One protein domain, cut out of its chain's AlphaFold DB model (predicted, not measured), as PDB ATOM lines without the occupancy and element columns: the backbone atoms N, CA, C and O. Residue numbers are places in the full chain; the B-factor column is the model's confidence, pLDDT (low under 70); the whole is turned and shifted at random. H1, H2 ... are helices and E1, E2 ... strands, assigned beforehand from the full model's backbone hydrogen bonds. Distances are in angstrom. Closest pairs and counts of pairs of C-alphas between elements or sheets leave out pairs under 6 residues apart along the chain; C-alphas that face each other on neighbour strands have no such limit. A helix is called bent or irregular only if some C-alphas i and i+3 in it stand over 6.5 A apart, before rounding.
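Overview. This is residues 38 to 122 and 151 to 192 of the 923 residues of the protein "Calpain family cysteine protease" of Tetrahymena thermophila (strain SB210) (UniProt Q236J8). The model is a body made largely of loops, with H4 nearest its middle, the kinked helix H3 towards one end, and the small two-strand sheet of E1 and E2 with the short helices H1 and H2 towards the other. The short helix H5 makes a corner with the end of H4, and residues 38 to 46 stick out as a free tail. The printed part has 127 residues, with five named helices and two named strands in the order H1, H2, E1, H3, E2, H4, H5; the sheet is antiparallel, in the order E1 - E2. The class is mostly helix, though under half of the residues, 51, are in named elements. The whole is compact, with a radius of gyration of the C-alphas of 14.8 A and spans of 44 by 38 by 28 A.

Along the chain. E1 is residues 68 to 72, 13.2 A long from C-alpha 68 at (34.975, 25.698, -48.465), and E2 is residues 151 to 153, 6.8 A. H1 is residues 54 to 57, 5.0 A, and H2 residues 59 to 62, 5.1 A. H4 is residues 171 to 183, 18.6 A, ending with C-alpha 183 at (17.994, 30.565, -38.980). H5 is residues 186 to 189, 5.6 A. H3, residues 99 to 116, is 18.0 A long from C-alpha 99 at (30.407, 33.426, -29.767); it has a kink of 87 degrees near residue 110 and is irregular, with C-alphas 111 and 114 9.1 A apart.

Arrangement. E1 and E2 are antiparallel neighbours at 121 degrees, with N 69 and O 152 3.2 A apart and N 152 and O 69 2.8 A apart, both within hydrogen-bond range. H1 and E1 are near each other. H5 is the hub: it only just touches H1, with 3 pairs of C-alphas within 8 A, the closest being those of Leu 57 and Tyr 186 at 5.0 A. H5 also only just touches H2, again with 3 pairs, the closest C-alphas being those of Lys 60 and Ser 187 at 6.1 A. H4 and H5 touch only at the corner, where the closest C-alphas, of Ala 180 and Tyr 186, are 4.7 A apart. H3 and H4 are close but not clearly touching, at a steep tilt of 47 degrees, opposite ways; their closest C-alphas, of Ile 105 and Ala 172, are 7.1 A apart. H3 and H5 are apart. In H4 every O i to N i+4 pair is within hydrogen-bond range and in H3 9 of 14 are, while H1, H2 and H5 are too short for such a pair.

Size, cuts and confidence. The C-alphas farthest apart, of Ala 39 and Gly 191, are 43.8 A apart; without residues 38 to 46, which stand free, the body spans 39 by 32 by 26 A. Residues 123 to 150 are not printed, and C-alphas 122 and 151 are 21.6 A apart across this cut. The links E1 to H3 and E2 to H4 are long, and their residues 91 to 92 and 163 to 164 form a short antiparallel pairing. The mean pLDDT of the printed part is 91.4, and no printed residue is under 70.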
ATOM      1  N   GLU A  38      18.843  -0.155 -45.208       94.06
ATOM      2  CA  GLU A  38      19.015  -1.617 -45.220       94.06
ATOM      3  C   GLU A  38      18.459  -2.259 -46.506       94.06
ATOM      4  O   GLU A  38      19.024  -3.228 -47.010       94.06
ATOM      5  N   ALA A  39      17.406  -1.681 -47.093       94.94
ATOM      6  CA  ALA A  39      16.851  -2.071 -48.391       94.94
ATOM      7  C   ALA A  39      17.629  -1.516 -49.608       94.94
ATOM      8  O   ALA A  39      17.250  -1.785 -50.748       94.94
ATOM      9  N   GLY A  40      18.680  -0.713 -49.401       93.75
ATOM     10  CA  GLY A  40      19.465  -0.083 -50.472       93.75
ATOM     11  C   GLY A  40      18.757   1.055 -51.222       93.75
ATOM     12  O   GLY A  40      19.290   1.556 -52.214       93.75
ATOM     13  N   ILE A  41      17.579   1.485 -50.756       94.75
ATOM     14  CA  ILE A  41      16.798   2.604 -51.310       94.75
ATOM     15  C   ILE A  41      17.474   3.938 -50.956       94.75
ATOM     16  O   ILE A  41      17.581   4.837 -51.792       94.75
ATOM     17  N   LEU A  42      17.975   4.058 -49.723       92.31
ATOM     18  CA  LEU A  42      18.696   5.224 -49.216       92.31
ATOM     19  C   LEU A  42      20.204   4.942 -49.157       92.31
ATOM     20  O   LEU A  42      20.634   4.002 -48.503       92.31
ATOM     21  N   LYS A  43      21.035   5.797 -49.772       92.12
ATOM     22  CA  LYS A  43      22.507   5.689 -49.655       92.12
ATOM     23  C   LYS A  43      23.058   6.338 -48.386       92.12
ATOM     24  O   LYS A  43      23.828   5.726 -47.662       92.12
ATOM     25  N   LYS A  44      22.686   7.593 -48.140       94.19
ATOM     26  CA  LYS A  44      22.896   8.344 -46.896       94.19
ATOM     27  C   LYS A  44      21.804   9.402 -46.810       94.19
ATOM     28  O   LYS A  44      21.332   9.875 -47.842       94.19
ATOM     29  N   TYR A  45      21.429   9.799 -45.603       95.38
ATOM     30  CA  TYR A  45      20.516  10.917 -45.407       95.38
ATOM     31  C   TYR A  45      21.192  12.235 -45.807       95.38
ATOM     32  O   TYR A  45      22.339  12.497 -45.435       95.38
ATOM     33  N   GLU A  46      20.481  13.066 -46.560       95.19
ATOM     34  CA  GLU A  46      20.817  14.462 -46.843       95.19
ATOM     35  C   GLU A  46      19.614  15.299 -46.451       95.19
ATOM     36  O   GLU A  46      18.487  14.940 -46.785       95.19
ATOM     37  N   ASP A  47      19.830  16.378 -45.704       95.56
ATOM     38  CA  ASP A  47      18.737  17.176 -45.169       95.56
ATOM     39  C   ASP A  47      18.073  18.016 -46.276       95.56
ATOM     40  O   ASP A  47      18.652  19.020 -46.707       95.56
ATOM     41  N   PRO A  48      16.841  17.691 -46.721       94.12
ATOM     42  CA  PRO A  48      16.205  18.400 -47.833       94.12
ATOM     43  C   PRO A  48      15.828  19.844 -47.468       94.12
ATOM     44  O   PRO A  48      15.523  20.647 -48.348       94.12
ATOM     45  N   TYR A  49      15.847  20.193 -46.177       93.25
ATOM     46  CA  TYR A  49      15.547  21.534 -45.671       93.25
ATOM     47  C   TYR A  49      16.801  22.330 -45.282       93.25
ATOM     48  O   TYR A  49      16.680  23.504 -44.925       93.25
ATOM     49  N   PHE A  50      17.984  21.713 -45.323       96.44
ATOM     50  CA  PHE A  50      19.268  22.369 -45.077       96.44
ATOM     51  C   PHE A  50      20.404  21.664 -45.847       96.44
ATOM     52  O   PHE A  50      21.341  21.144 -45.234       96.44
ATOM     53  N   PRO A  51      20.319  21.619 -47.192       96.38
ATOM     54  CA  PRO A  51      21.201  20.806 -48.023       96.38
ATOM     55  C   PRO A  51      22.675  21.227 -47.888       96.38
ATOM     56  O   PRO A  51      22.950  22.408 -47.649       96.38
ATOM     57  N   PRO A  52      23.642  20.312 -48.089       96.69
ATOM     58  CA  PRO A  52      25.075  20.593 -47.981       96.69
ATOM     59  C   PRO A  52      25.605  21.391 -49.191       96.69
ATOM     60  O   PRO A  52      26.407  20.913 -49.990       96.69
ATOM     61  N   ASN A  53      25.124  22.626 -49.357       95.44
ATOM     62  CA  ASN A  53      25.428  23.495 -50.491       95.44
ATOM     63  C   ASN A  53      25.608  24.978 -50.077       95.44
ATOM     64  O   ASN A  53      25.666  25.339 -48.897       95.44
ATOM     65  N   ASN A  54      25.729  25.863 -51.070       95.44
ATOM     66  CA  ASN A  54      25.956  27.299 -50.872       95.44
ATOM     67  C   ASN A  54      24.763  28.068 -50.270       95.44
ATOM     68  O   ASN A  54      24.965  29.156 -49.724       95.44
ATOM     69  N   GLU A  55      23.540  27.537 -50.340       94.44
ATOM     70  CA  GLU A  55      22.346  28.160 -49.753       94.44
ATOM     71  C   GLU A  55      22.400  28.079 -48.225       94.44
ATOM     72  O   GLU A  55      22.272  29.099 -47.546       94.44
ATOM     73  N   SER A  56      22.720  26.895 -47.696       96.50
ATOM     74  CA  SER A  56      22.898  26.646 -46.260       96.50
ATOM     75  C   SER A  56      24.093  27.399 -45.665       96.50
ATOM     76  O   SER A  56      24.052  27.792 -44.498       96.50
ATOM     77  N   LEU A  57      25.149  27.672 -46.445       95.38
ATOM     78  CA  LEU A  57      26.237  28.573 -46.030       95.38
ATOM     79  C   LEU A  57      25.782  30.040 -46.000       95.38
ATOM     80  O   LEU A  57      26.032  30.764 -45.030       95.38
ATOM     81  N   GLY A  58      25.115  30.480 -47.066       92.88
ATOM     82  CA  GLY A  58      24.669  31.853 -47.245       92.88
ATOM     83  C   GLY A  58      25.686  32.755 -47.949       92.88
ATOM     84  O   GLY A  58      26.901  32.679 -47.736       92.88
ATOM     85  N   GLN A  59      25.184  33.684 -48.772       89.25
ATOM     86  CA  GLN A  59      25.993  34.458 -49.730       89.25
ATOM     87  C   GLN A  59      27.186  35.210 -49.117       89.25
ATOM     88  O   GLN A  59      28.195  35.403 -49.790       89.25
ATOM     89  N   LYS A  60      27.090  35.664 -47.858       89.00
ATOM     90  CA  LYS A  60      28.180  36.397 -47.188       89.00
ATOM     91  C   LYS A  60      29.408  35.525 -46.921       89.00
ATOM     92  O   LYS A  60      30.517  36.050 -46.914       89.00
ATOM     93  N   ILE A  61      29.204  34.231 -46.682       92.00
ATOM     94  CA  ILE A  61      30.282  33.268 -46.434       92.00
ATOM     95  C   ILE A  61      30.879  32.853 -47.776       92.00
ATOM     96  O   ILE A  61      32.069  33.052 -47.990       92.00
ATOM     97  N   VAL A  62      30.030  32.431 -48.718       91.50
ATOM     98  CA  VAL A  62      30.424  32.000 -50.073       91.50
ATOM     99  C   VAL A  62      31.230  33.074 -50.821       91.50
ATOM    100  O   VAL A  62      32.232  32.772 -51.459       91.50
ATOM    101  N   LYS A  63      30.852  34.358 -50.710       90.69
ATOM    102  CA  LYS A  63      31.611  35.467 -51.326       90.69
ATOM    103  C   LYS A  63      32.982  35.710 -50.687       90.69
ATOM    104  O   LYS A  63      33.847  36.285 -51.341       90.69
ATOM    105  N   LYS A  64      33.166  35.338 -49.417       89.12
ATOM    106  CA  LYS A  64      34.373  35.635 -48.633       89.12
ATOM    107  C   LYS A  64      35.355  34.457 -48.578       89.12
ATOM    108  O   LYS A  64      36.546  34.693 -48.410       89.12
ATOM    109  N   PHE A  65      34.876  33.223 -48.740       84.69
ATOM    110  CA  PHE A  65      35.672  32.000 -48.628       84.69
ATOM    111  C   PHE A  65      35.309  31.043 -49.767       84.69
ATOM    112  O   PHE A  65      34.224  30.466 -49.779       84.69
ATOM    113  N   LYS A  66      36.212  30.925 -50.749       85.75
ATOM    114  CA  LYS A  66      36.030  30.094 -51.955       85.75
ATOM    115  C   LYS A  66      36.544  28.658 -51.789       85.75
ATOM    116  O   LYS A  66      36.276  27.821 -52.638       85.75
ATOM    117  N   ASP A  67      37.288  28.389 -50.722       91.69
ATOM    118  CA  ASP A  67      37.966  27.127 -50.411       91.69
ATOM    119  C   ASP A  67      37.213  26.289 -49.357       91.69
ATOM    120  O   ASP A  67      37.817  25.514 -48.606       91.69
ATOM    121  N   LEU A  68      35.888  26.468 -49.302       94.31
ATOM    122  CA  LEU A  68      34.975  25.698 -48.465       94.31
ATOM    123  C   LEU A  68      34.241  24.657 -49.301       94.31
ATOM    124  O   LEU A  68      33.637  24.982 -50.323       94.31
ATOM    125  N   VAL A  69      34.247  23.422 -48.817       95.56
ATOM    126  CA  VAL A  69      33.446  22.309 -49.345       95.56
ATOM    127  C   VAL A  69      32.692  21.653 -48.203       95.56
ATOM    128  O   VAL A  69      33.041  21.835 -47.040       95.56
ATOM    129  N   TRP A  70      31.656  20.888 -48.512       97.19
ATOM    130  CA  TRP A  70      30.976  20.067 -47.517       97.19
ATOM    131  C   TRP A  70      31.607  18.675 -47.495       97.19
ATOM    132  O   TRP A  70      31.886  18.118 -48.554       97.19
ATOM    133  N   ARG A  71      31.845  18.133 -46.299       96.69
ATOM    134  CA  ARG A  71      32.331  16.760 -46.085       96.69
ATOM    135  C   ARG A  71      31.541  16.101 -44.965       96.69
ATOM    136  O   ARG A  71      31.199  16.772 -43.992       96.69
ATOM    137  N   ARG A  72      31.253  14.807 -45.074       95.94
ATOM    138  CA  ARG A  72      30.685  13.994 -43.985       95.94
ATOM    139  C   ARG A  72      31.724  13.821 -42.879       95.94
ATOM    140  O   ARG A  72      32.905  13.682 -43.187       95.94
ATOM    141  N   ALA A  73      31.305  13.754 -41.615       94.75
ATOM    142  CA  ALA A  73      32.226  13.513 -40.495       94.75
ATOM    143  C   ALA A  73      33.201  12.325 -40.713       94.75
ATOM    144  O   ALA A  73      34.404  12.543 -40.572       94.75
ATOM    145  N   PRO A  74      32.770  11.130 -41.184       94.00
ATOM    146  CA  PRO A  74      33.685  10.008 -41.443       94.00
ATOM    147  C   PRO A  74      34.741  10.231 -42.543       94.00
ATOM    148  O   PRO A  74      35.605   9.384 -42.739       94.00
ATOM    149  N   GLU A  75      34.684  11.330 -43.302       94.50
ATOM    150  CA  GLU A  75      35.698  11.663 -44.316       94.50
ATOM    151  C   GLU A  75      36.909  12.431 -43.759       94.50
ATOM    152  O   GLU A  75      37.897  12.648 -44.477       94.50
ATOM    153  N   PHE A  76      36.802  12.940 -42.530       92.44
ATOM    154  CA  PHE A  76      37.837  13.753 -41.888       92.44
ATOM    155  C   PHE A  76      38.036  13.466 -40.394       92.44
ATOM    156  O   PHE A  76      39.012  13.948 -39.827       92.44
ATOM    157  N   ILE A  77      37.160  12.666 -39.783       91.44
ATOM    158  CA  ILE A  77      37.278  12.156 -38.418       91.44
ATOM    159  C   ILE A  77      37.377  10.629 -38.479       91.44
ATOM    160  O   ILE A  77      36.501   9.961 -39.033       91.44
ATOM    161  N   THR A  78      38.424  10.075 -37.873       89.75
ATOM    162  CA  THR A  78      38.546   8.631 -37.627       89.75
ATOM    163  C   THR A  78      37.771   8.272 -36.361       89.75
ATOM    164  O   THR A  78      37.899   8.975 -35.364       89.75
ATOM    165  N   ASN A  79      37.008   7.173 -36.385       89.88
ATOM    166  CA  ASN A  79      36.165   6.717 -35.268       89.88
ATOM    167  C   ASN A  79      35.216   7.819 -34.756       89.88
ATOM    168  O   ASN A  79      35.316   8.260 -33.616       89.88
ATOM    169  N   VAL A  80      34.310   8.279 -35.628       92.56
ATOM    170  CA  VAL A  80      33.301   9.295 -35.284       92.56
ATOM    171  C   VAL A  80      32.462   8.848 -34.091       92.56
ATOM    172  O   VAL A  80      31.816   7.806 -34.137       92.56
ATOM    173  N   GLU A  81      32.390   9.701 -33.080       91.94
ATOM    174  CA  GLU A  81      31.493   9.612 -31.935       91.94
ATOM    175  C   GLU A  81      30.530  10.804 -31.956       91.94
ATOM    176  O   GLU A  81      30.881  11.905 -32.388       91.94
ATOM    177  N   VAL A  82      29.307  10.640 -31.449       89.44
ATOM    178  CA  VAL A  82      28.438  11.812 -31.245       89.44
ATOM    179  C   VAL A  82      28.943  12.597 -30.040       89.44
ATOM    180  O   VAL A  82      29.224  13.789 -30.165       89.44
ATOM    181  N   LEU A  83      29.066  11.929 -28.889       87.38
ATOM    182  CA  LEU A  83      29.432  12.508 -27.598       87.38
ATOM    183  C   LEU A  83      30.001  11.428 -26.668       87.38
ATOM    184  O   LEU A  83      29.269  10.518 -26.285       87.38
ATOM    185  N   ASP A  84      31.234  11.613 -26.204       85.25
ATOM    186  CA  ASP A  84      31.823  10.832 -25.114       85.25
ATOM    187  C   ASP A  84      31.833  11.653 -23.813       85.25
ATOM    188  O   ASP A  84      32.447  12.714 -23.700       85.25
ATOM    189  N   LEU A  85      31.130  11.170 -22.792       83.00
ATOM    190  CA  LEU A  85      31.021  11.857 -21.504       83.00
ATOM    191  C   LEU A  85      32.270  11.700 -20.620       83.00
ATOM    192  O   LEU A  85      32.412  12.458 -19.652       83.00
ATOM    193  N   GLU A  86      33.175  10.774 -20.921       82.25
ATOM    194  CA  GLU A  86      34.394  10.543 -20.144       82.25
ATOM    195  C   GLU A  86      35.452  11.612 -20.465       82.25
ATOM    196  O   GLU A  86      35.950  12.287 -19.554       82.25
ATOM    197  N   VAL A  87      35.670  11.903 -21.750       81.38
ATOM    198  CA  VAL A  87      36.611  12.920 -22.257       81.38
ATOM    199  C   VAL A  87      36.209  14.378 -21.939       81.38
ATOM    200  O   VAL A  87      35.053  14.705 -21.646       81.38
ATOM    201  N   GLU A  88      37.187  15.297 -21.923       80.12
ATOM    202  CA  GLU A  88      36.953  16.734 -21.706       80.12
ATOM    203  C   GLU A  88      36.210  17.381 -22.887       80.12
ATOM    204  O   GLU A  88      36.634  17.323 -24.044       80.12
ATOM    205  N   GLN A  89      35.111  18.072 -22.575       82.62
ATOM    206  CA  GLN A  89      34.189  18.636 -23.556       82.62
ATOM    207  C   GLN A  89      34.567  20.058 -23.972       82.62
ATOM    208  O   GLN A  89      33.907  21.046 -23.635       82.62
ATOM    209  N   LYS A  90      35.676  20.144 -24.708       86.25
ATOM    210  CA  LYS A  90      36.335  21.391 -25.085       86.25
ATOM    211  C   LYS A  90      36.011  21.804 -26.524       86.25
ATOM    212  O   LYS A  90      36.693  21.423 -27.471       86.25
ATOM    213  N   VAL A  91      34.968  22.621 -26.664       91.94
ATOM    214  CA  VAL A  91      34.514  23.197 -27.943       91.94
ATOM    215  C   VAL A  91      35.257  24.499 -28.249       91.94
ATOM    216  O   VAL A  91      35.328  25.373 -27.371       91.94
ATOM    217  N   ASN A  92      35.733  24.671 -29.486       93.12
ATOM    218  CA  ASN A  92      36.186  25.963 -30.003       93.12
ATOM    219  C   ASN A  92      35.238  26.513 -31.076       93.12
ATOM    220  O   ASN A  92      34.723  25.799 -31.930       93.12
ATOM    221  N   GLN A  93      35.045  27.825 -31.051       94.38
ATOM    222  CA  GLN A  93      34.341  28.592 -32.067       94.38
ATOM    223  C   GLN A  93      35.205  28.757 -33.326       94.38
ATOM    224  O   GLN A  93      36.363  29.172 -33.237       94.38
ATOM    225  N   GLY A  94      34.607  28.529 -34.497       92.75
ATOM    226  CA  GLY A  94      35.261  28.734 -35.788       92.75
ATOM    227  C   GLY A  94      35.222  30.165 -36.320       92.75
ATOM    228  O   GLY A  94      35.238  31.162 -35.596       92.75
ATOM    229  N   ARG A  95      35.174  30.284 -37.651       89.94
ATOM    230  CA  ARG A  95      35.351  31.554 -38.382       89.94
ATOM    231  C   ARG A  95      34.089  32.418 -38.534       89.94
ATOM    232  O   ARG A  95      34.078  33.348 -39.346       89.94
ATOM    233  N   ILE A  96      33.052  32.172 -37.735       91.75
ATOM    234  CA  ILE A  96      31.795  32.930 -37.731       91.75
ATOM    235  C   ILE A  96      31.566  33.663 -36.399       91.75
ATOM    236  O   ILE A  96      32.038  33.243 -35.351       91.75
ATOM    237  N   GLY A  97      30.882  34.812 -36.435       92.12
ATOM    238  CA  GLY A  97      30.639  35.680 -35.274       92.12
ATOM    239  C   GLY A  97      29.504  35.224 -34.350       92.12
ATOM    240  O   GLY A  97      28.605  36.017 -34.060       92.12
ATOM    241  N   ASP A  98      29.509  33.970 -33.906       95.50
ATOM    242  CA  ASP A  98      28.453  33.339 -33.101       95.50
ATOM    243  C   ASP A  98      28.894  32.943 -31.680       95.50
ATOM    244  O   ASP A  98      28.270  32.108 -31.029       95.50
ATOM    245  N   CYS A  99      29.912  33.615 -31.137       96.25
ATOM    246  CA  CYS A  99      30.407  33.426 -29.767       96.25
ATOM    247  C   CYS A  99      29.314  33.436 -28.683       96.25
ATOM    248  O   CYS A  99      29.450  32.775 -27.659       96.25
ATOM    249  N   TYR A 100      28.206  34.155 -28.897       96.81
ATOM    250  CA  TYR A 100      27.044  34.144 -28.002       96.81
ATOM    251  C   TYR A 100      26.383  32.759 -27.877       96.81
ATOM    252  O   TYR A 100      25.728  32.515 -26.872       96.81
ATOM    253  N   LEU A 101      26.534  31.883 -28.874       96.94
ATOM    254  CA  LEU A 101      26.049  30.503 -28.914       96.94
ATOM    255  C   LEU A 101      27.135  29.530 -28.449       96.94
ATOM    256  O   LEU A 101      26.920  28.761 -27.512       96.94
ATOM    257  N   LEU A 102      28.313  29.609 -29.072       96.56
ATOM    258  CA  LEU A 102      29.415  28.678 -28.832       96.56
ATOM    259  C   LEU A 102      29.963  28.761 -27.404       96.56
ATOM    260  O   LEU A 102      30.378  27.749 -26.843       96.56
ATOM    261  N   ASN A 103      29.888  29.936 -26.772       96.50
ATOM    262  CA  ASN A 103      30.275  30.095 -25.377       96.50
ATOM    263  C   ASN A 103      29.338  29.343 -24.399       96.50
ATOM    264  O   ASN A 103      29.844  28.525 -23.632       96.50
ATOM    265  N   PRO A 104      27.998  29.518 -24.427       96.62
ATOM    266  CA  PRO A 104      27.060  28.643 -23.718       96.62
ATOM    267  C   PRO A 104      27.227  27.148 -23.992       96.62
ATOM    268  O   PRO A 104      27.199  26.376 -23.038       96.62
ATOM    269  N   ILE A 105      27.409  26.742 -25.254       95.44
ATOM    270  CA  ILE A 105      27.583  25.330 -25.642       95.44
ATOM    271  C   ILE A 105      28.838  24.744 -24.988       95.44
ATOM    272  O   ILE A 105      28.749  23.750 -24.269       95.44
ATOM    273  N   GLY A 106      29.993  25.396 -25.160       93.62
ATOM    274  CA  GLY A 106      31.244  24.965 -24.538       93.62
ATOM    275  C   GLY A 106      31.179  24.983 -23.008       93.62
ATOM    276  O   GLY A 106      31.663  24.062 -22.363       93.62
ATOM    277  N   LEU A 107      30.527  25.981 -22.405       94.44
ATOM    278  CA  LEU A 107      30.381  26.061 -20.948       94.44
ATOM    279  C   LEU A 107      29.464  24.970 -20.373       94.44
ATOM    280  O   LEU A 107      29.737  24.445 -19.293       94.44
ATOM    281  N   LEU A 108      28.395  24.608 -21.093       92.62
ATOM    282  CA  LEU A 108      27.548  23.466 -20.745       92.62
ATOM    283  C   LEU A 108      28.354  22.160 -20.806       92.62
ATOM    284  O   LEU A 108      28.216  21.336 -19.907       92.62
ATOM    285  N   GLY A 109      29.231  22.011 -21.804       89.38
ATOM    286  CA  GLY A 109      30.158  20.881 -21.913       89.38
ATOM    287  C   GLY A 109      31.129  20.782 -20.749       89.38
ATOM    288  O   GLY A 109      31.184  19.746 -20.093       89.38
ATOM    289  N   LEU A 110      31.832  21.866 -20.436       87.75
ATOM    290  CA  LEU A 110      32.844  21.870 -19.379       87.75
ATOM    291  C   LEU A 110      32.265  21.588 -17.979       87.75
ATOM    292  O   LEU A 110      32.910  20.905 -17.189       87.75
ATOM    293  N   ILE A 111      31.063  22.088 -17.657       86.00
ATOM    294  CA  ILE A 111      30.511  22.021 -16.284       86.00
ATOM    295  C   ILE A 111      29.420  20.947 -16.123       86.00
ATOM    296  O   ILE A 111      29.254  20.392 -15.038       86.00
ATOM    297  N   GLN A 112      28.640  20.654 -17.166       84.00
ATOM    298  CA  GLN A 112      27.406  19.861 -17.079       84.00
ATOM    299  C   GLN A 112      27.278  18.868 -18.251       84.00
ATOM    300  O   GLN A 112      26.210  18.773 -18.856       84.00
ATOM    301  N   LYS A 113      28.339  18.098 -18.555       82.56
ATOM    302  CA  LYS A 113      28.397  17.108 -19.659       82.56
ATOM    303  C   LYS A 113      27.091  16.312 -19.853       82.56
ATOM    304  O   LYS A 113      26.537  16.244 -20.948       82.56
ATOM    305  N   ASN A 114      26.545  15.786 -18.752       82.25
ATOM    306  CA  ASN A 114      25.313  14.987 -18.708       82.25
ATOM    307  C   ASN A 114      24.057  15.701 -19.238       82.25
ATOM    308  O   ASN A 114      23.071  15.039 -19.544       82.25
ATOM    309  N   MET A 115      24.049  17.032 -19.314       83.88
ATOM    310  CA  MET A 115      22.950  17.798 -19.905       83.88
ATOM    311  C   MET A 115      23.008  17.795 -21.433       83.88
ATOM    312  O   MET A 115      21.948  17.769 -22.054       83.88
ATOM    313  N   ILE A 116      24.201  17.751 -22.041       86.31
ATOM    314  CA  ILE A 116      24.350  17.643 -23.503       86.31
ATOM    315  C   ILE A 116      23.758  16.323 -23.982       86.31
ATOM    316  O   ILE A 116      22.968  16.321 -24.919       86.31
ATOM    317  N   SER A 117      24.045  15.207 -23.304       84.50
ATOM    318  CA  SER A 117      23.535  13.886 -23.708       84.50
ATOM    319  C   SER A 117      22.007  13.755 -23.640       84.50
ATOM    320  O   SER A 117      21.460  12.783 -24.159       84.50
ATOM    321  N   ARG A 118      21.303  14.710 -23.010       83.44
ATOM    322  CA  ARG A 118      19.831  14.811 -23.013       83.44
ATOM    323  C   ARG A 118      19.287  15.577 -24.223       83.44
ATOM    324  O   ARG A 118      18.091  15.498 -24.482       83.44
ATOM    325  N   LEU A 119      20.135  16.316 -24.943       88.62
ATOM    326  CA  LEU A 119      19.761  17.007 -26.177       88.62
ATOM    327  C   LEU A 119      19.702  16.050 -27.373       88.62
ATOM    328  O   LEU A 119      19.019  16.355 -28.339       88.62
ATOM    329  N   PHE A 120      20.367  14.896 -27.317       87.62
ATOM    330  CA  PHE A 120      20.444  13.947 -28.430       87.62
ATOM    331  C   PHE A 120      19.508  12.755 -28.228       87.62
ATOM    332  O   PHE A 120      19.577  12.070 -27.203       87.62
ATOM    333  N   THR A 121      18.663  12.488 -29.228       81.38
ATOM    334  CA  THR A 121      17.872  11.246 -29.301       81.38
ATOM    335  C   THR A 121      18.763  10.083 -29.742       81.38
ATOM    336  O   THR A 121      18.759   9.024 -29.121       81.38
ATOM    337  N   ILE A 122      19.578  10.315 -30.776       84.50
ATOM    338  CA  ILE A 122      20.573   9.375 -31.305       84.50
ATOM    339  C   ILE A 122      21.935   9.766 -30.728       84.50
ATOM    340  O   ILE A 122      22.429  10.860 -31.000       84.50
ATOM    341  N   PRO A 151      30.770  22.033 -43.165       96.56
ATOM    342  CA  PRO A 151      31.668  22.886 -43.939       96.56
ATOM    343  C   PRO A 151      33.131  22.721 -43.516       96.56
ATOM    344  O   PRO A 151      33.537  23.059 -42.400       96.56
ATOM    345  N   TRP A 152      33.922  22.210 -44.449       95.69
ATOM    346  CA  TRP A 152      35.328  21.867 -44.321       95.69
ATOM    347  C   TRP A 152      36.208  22.894 -45.027       95.69
ATOM    348  O   TRP A 152      35.946  23.288 -46.166       95.69
ATOM    349  N   TRP A 153      37.284  23.306 -44.361       94.25
ATOM    350  CA  TRP A 153      38.229  24.277 -44.893       94.25
ATOM    351  C   TRP A 153      39.399  23.563 -45.578       94.25
ATOM    352  O   TRP A 153      40.290  23.052 -44.898       94.25
ATOM    353  N   ILE A 154      39.426  23.540 -46.918       93.50
ATOM    354  CA  ILE A 154      40.425  22.771 -47.688       93.50
ATOM    355  C   ILE A 154      41.853  23.181 -47.314       93.50
ATOM    356  O   ILE A 154      42.668  22.332 -46.954       93.50
ATOM    357  N   THR A 155      42.155  24.483 -47.357       91.94
ATOM    358  CA  THR A 155      43.523  24.996 -47.168       91.94
ATOM    359  C   THR A 155      44.055  24.815 -45.747       91.94
ATOM    360  O   THR A 155      45.268  24.826 -45.544       91.94
ATOM    361  N   ARG A 156      43.173  24.638 -44.754       89.62
ATOM    362  CA  ARG A 156      43.544  24.432 -43.344       89.62
ATOM    363  C   ARG A 156      43.293  23.017 -42.829       89.62
ATOM    364  O   ARG A 156      43.637  22.763 -41.681       89.62
ATOM    365  N   LYS A 157      42.715  22.133 -43.650       92.06
ATOM    366  CA  LYS A 157      42.371  20.741 -43.317       92.06
ATOM    367  C   LYS A 157      41.675  20.603 -41.950       92.06
ATOM    368  O   LYS A 157      42.086  19.791 -41.131       92.06
ATOM    369  N   LYS A 158      40.645  21.417 -41.699       91.69
ATOM    370  CA  LYS A 158      39.859  21.411 -40.448       91.69
ATOM    371  C   LYS A 158      38.414  21.877 -40.685       91.69
ATOM    372  O   LYS A 158      38.161  22.515 -41.718       91.69
ATOM    373  N   PRO A 159      37.478  21.650 -39.744       93.50
ATOM    374  CA  PRO A 159      36.161  22.279 -39.784       93.50
ATOM    375  C   PRO A 159      36.269  23.806 -39.843       93.50
ATOM    376  O   PRO A 159      37.187  24.411 -39.276       93.50
ATOM    377  N   TYR A 160      35.354  24.436 -40.576       93.69
ATOM    378  CA  TYR A 160      35.383  25.880 -40.801       93.69
ATOM    379  C   TYR A 160      34.658  26.687 -39.707       93.69
ATOM    380  O   TYR A 160      35.072  27.797 -39.343       93.69
ATOM    381  N   PHE A 161      33.566  26.120 -39.190       94.75
ATOM    382  CA  PHE A 161      32.841  26.620 -38.025       94.75
ATOM    383  C   PHE A 161      33.359  25.921 -36.761       94.75
ATOM    384  O   PHE A 161      34.578  25.788 -36.647       94.75
ATOM    385  N   CYS A 162      32.522  25.565 -35.784       94.50
ATOM    386  CA  CYS A 162      33.055  24.986 -34.554       94.50
ATOM    387  C   CYS A 162      33.795  23.653 -34.758       94.50
ATOM    388  O   CYS A 162      33.509  22.875 -35.670       94.50
ATOM    389  N   ASP A 163      34.765  23.425 -33.878       89.94
ATOM    390  CA  ASP A 163      35.489  22.169 -33.720       89.94
ATOM    391  C   ASP A 163      35.542  21.774 -32.235       89.94
ATOM    392  O   ASP A 163      35.204  22.561 -31.340       89.94
ATOM    393  N   ILE A 164      35.917  20.525 -31.976       85.00
ATOM    394  CA  ILE A 164      36.106  19.973 -30.633       85.00
ATOM    395  C   ILE A 164      37.563  19.528 -30.546       85.00
ATOM    396  O   ILE A 164      38.056  18.872 -31.456       85.00
ATOM    397  N   VAL A 165      38.265  19.899 -29.470       79.69
ATOM    398  CA  VAL A 165      39.712  19.621 -29.320       79.69
ATOM    399  C   VAL A 165      40.020  18.122 -29.306       79.69
ATOM    400  O   VAL A 165      41.092  17.709 -29.733       79.69
ATOM    401  N   ASN A 166      39.065  17.316 -28.846       71.12
ATOM    402  CA  ASN A 166      39.074  15.872 -29.020       71.12
ATOM    403  C   ASN A 166      38.282  15.575 -30.300       71.12
ATOM    404  O   ASN A 166      37.051  15.536 -30.291       71.12
ATOM    405  N   GLU A 167      39.006  15.487 -31.421       70.88
ATOM    406  CA  GLU A 167      38.455  15.591 -32.783       70.88
ATOM    407  C   GLU A 167      37.577  14.402 -33.217       70.88
ATOM    408  O   GLU A 167      37.042  14.421 -34.320       70.88
ATOM    409  N   ASN A 168      37.380  13.382 -32.373       88.88
ATOM    410  CA  ASN A 168      36.474  12.267 -32.659       88.88
ATOM    411  C   ASN A 168      34.980  12.638 -32.545       88.88
ATOM    412  O   ASN A 168      34.136  11.938 -33.104       88.88
ATOM    413  N   GLN A 169      34.637  13.739 -31.868       91.81
ATOM    414  CA  GLN A 169      33.254  14.066 -31.498       91.81
ATOM    415  C   GLN A 169      32.585  15.149 -32.357       91.81
ATOM    416  O   GLN A 169      33.194  16.169 -32.683       91.81
ATOM    417  N   ILE A 170      31.287  14.974 -32.652       94.06
ATOM    418  CA  ILE A 170      30.519  15.883 -33.537       94.06
ATOM    419  C   ILE A 170      29.317  16.605 -32.899       94.06
ATOM    420  O   ILE A 170      28.691  17.437 -33.561       94.06
ATOM    421  N   TRP A 171      28.975  16.364 -31.626       94.00
ATOM    422  CA  TRP A 171      27.773  16.945 -30.994       94.00
ATOM    423  C   TRP A 171      27.682  18.479 -31.091       94.00
ATOM    424  O   TRP A 171      26.610  19.017 -31.378       94.00
ATOM    425  N   ALA A 172      28.784  19.206 -30.883       95.19
ATOM    426  CA  ALA A 172      28.775  20.670 -30.932       95.19
ATOM    427  C   ALA A 172      28.476  21.179 -32.352       95.19
ATOM    428  O   ALA A 172      27.684  22.109 -32.526       95.19
ATOM    429  N   MET A 173      29.030  20.494 -33.357       96.38
ATOM    430  CA  MET A 173      28.818  20.767 -34.779       96.38
ATOM    431  C   MET A 173      27.360  20.497 -35.179       96.38
ATOM    432  O   MET A 173      26.767  21.286 -35.915       96.38
ATOM    433  N   ILE A 174      26.743  19.438 -34.637       96.81
ATOM    434  CA  ILE A 174      25.310  19.147 -34.818       96.81
ATOM    435  C   ILE A 174      24.435  20.263 -34.223       96.81
ATOM    436  O   ILE A 174      23.518  20.731 -34.898       96.81
ATOM    437  N   ILE A 175      24.712  20.731 -32.997       96.88
ATOM    438  CA  ILE A 175      23.940  21.822 -32.367       96.88
ATOM    439  C   ILE A 175      24.071  23.122 -33.175       96.88
ATOM    440  O   ILE A 175      23.070  23.792 -33.438       96.88
ATOM    441  N   GLU A 176      25.287  23.479 -33.591       97.94
ATOM    442  CA  GLU A 176      25.550  24.673 -34.399       97.94
ATOM    443  C   GLU A 176      24.847  24.592 -35.767       97.94
ATOM    444  O   GLU A 176      24.174  25.547 -36.169       97.94
ATOM    445  N   LYS A 177      24.897  23.433 -36.445       97.75
ATOM    446  CA  LYS A 177      24.183  23.179 -37.711       97.75
ATOM    447  C   LYS A 177      22.664  23.252 -37.543       97.75
ATOM    448  O   LYS A 177      21.992  23.900 -38.344       97.75
ATOM    449  N   ALA A 178      22.107  22.659 -36.488       96.62
ATOM    450  CA  ALA A 178      20.675  22.732 -36.186       96.62
ATOM    451  C   ALA A 178      20.213  24.176 -35.912       96.62
ATOM    452  O   ALA A 178      19.133  24.591 -36.345       96.62
ATOM    453  N   TRP A 179      21.051  24.982 -35.256       95.56
ATOM    454  CA  TRP A 179      20.795  26.406 -35.050       95.56
ATOM    455  C   TRP A 179      20.908  27.221 -36.352       95.56
ATOM    456  O   TRP A 179      20.067  28.089 -36.611       95.56
ATOM    457  N   ALA A 180      21.875  26.902 -37.222       95.50
ATOM    458  CA  ALA A 180      21.978  27.467 -38.570       95.50
ATOM    459  C   ALA A 180      20.734  27.150 -39.418       95.50
ATOM    460  O   ALA A 180      20.169  28.061 -40.029       95.50
ATOM    461  N   LYS A 181      20.241  25.903 -39.373       94.88
ATOM    462  CA  LYS A 181      18.996  25.451 -40.017       94.88
ATOM    463  C   LYS A 181      17.774  26.227 -39.531       94.88
ATOM    464  O   LYS A 181      17.019  26.743 -40.353       94.88
ATOM    465  N   LEU A 182      17.615  26.418 -38.219       92.06
ATOM    466  CA  LEU A 182      16.545  27.255 -37.648       92.06
ATOM    467  C   LEU A 182      16.609  28.723 -38.102       92.06
ATOM    468  O   LEU A 182      15.584  29.404 -38.183       92.06
ATOM    469  N   HIS A 183      17.802  29.233 -38.405       89.56
ATOM    470  CA  HIS A 183      17.994  30.565 -38.980       89.56
ATOM    471  C   HIS A 183      17.851  30.588 -40.518       89.56
ATOM    472  O   HIS A 183      17.578  31.653 -41.092       89.56
ATOM    473  N   GLY A 184      17.984  29.433 -41.173       90.62
ATOM    474  CA  GLY A 184      17.889  29.184 -42.614       90.62
ATOM    475  C   GLY A 184      19.209  29.283 -43.389       90.62
ATOM    476  O   GLY A 184      19.212  28.997 -44.575       90.62
ATOM    477  N   GLU A 185      20.299  29.725 -42.760       93.12
ATOM    478  CA  GLU A 185      21.661  29.772 -43.328       93.12
ATOM    479  C   GLU A 185      22.668  30.073 -42.205       93.12
ATOM    480  O   GLU A 185      22.373  30.865 -41.299       93.12
ATOM    481  N   TYR A 186      23.885  29.529 -42.287       95.56
ATOM    482  CA  TYR A 186      24.971  29.839 -41.350       95.56
ATOM    483  C   TYR A 186      25.258  31.343 -41.292       95.56
ATOM    484  O   TYR A 186      25.443  31.889 -40.207       95.56
ATOM    485  N   SER A 187      25.204  32.068 -42.418       92.50
ATOM    486  CA  SER A 187      25.508  33.512 -42.460       92.50
ATOM    487  C   SER A 187      24.636  34.397 -41.542       92.50
ATOM    488  O   SER A 187      25.017  35.529 -41.219       92.50
ATOM    489  N   ARG A 188      23.493  33.879 -41.066       91.00
ATOM    490  CA  ARG A 188      22.585  34.521 -40.095       91.00
ATOM    491  C   ARG A 188      22.903  34.227 -38.630       91.00
ATOM    492  O   ARG A 188      22.191  34.740 -37.762       91.00
ATOM    493  N   LEU A 189      23.928  33.431 -38.335       93.12
ATOM    494  CA  LEU A 189      24.395  33.227 -36.964       93.12
ATOM    495  C   LEU A 189      25.231  34.403 -36.449       93.12
ATOM    496  O   LEU A 189      25.415  34.512 -35.246       93.12
ATOM    497  N   TRP A 190      25.676  35.324 -37.309       90.31
ATOM    498  CA  TRP A 190      26.479  36.477 -36.891       90.31
ATOM    499  C   TRP A 190      25.724  37.404 -35.917       90.31
ATOM    500  O   TRP A 190      24.829  38.154 -36.315       90.31
ATOM    501  N   GLY A 191      26.139  37.406 -34.650       89.44
ATOM    502  CA  GLY A 191      25.594  38.250 -33.586       89.44
ATOM    503  C   GLY A 191      24.261  37.762 -32.997       89.44
ATOM    504  O   GLY A 191      23.236  37.604 -33.674       89.44
ATOM    505  N   GLY A 192      24.224  37.612 -31.676       90.75
ATOM    506  CA  GLY A 192      23.035  37.177 -30.951       90.75
ATOM    507  C   GLY A 192      23.102  37.465 -29.458       90.75
ATOM    508  O   GLY A 192      23.946  38.226 -28.997       90.75
TER     509      GLY A 192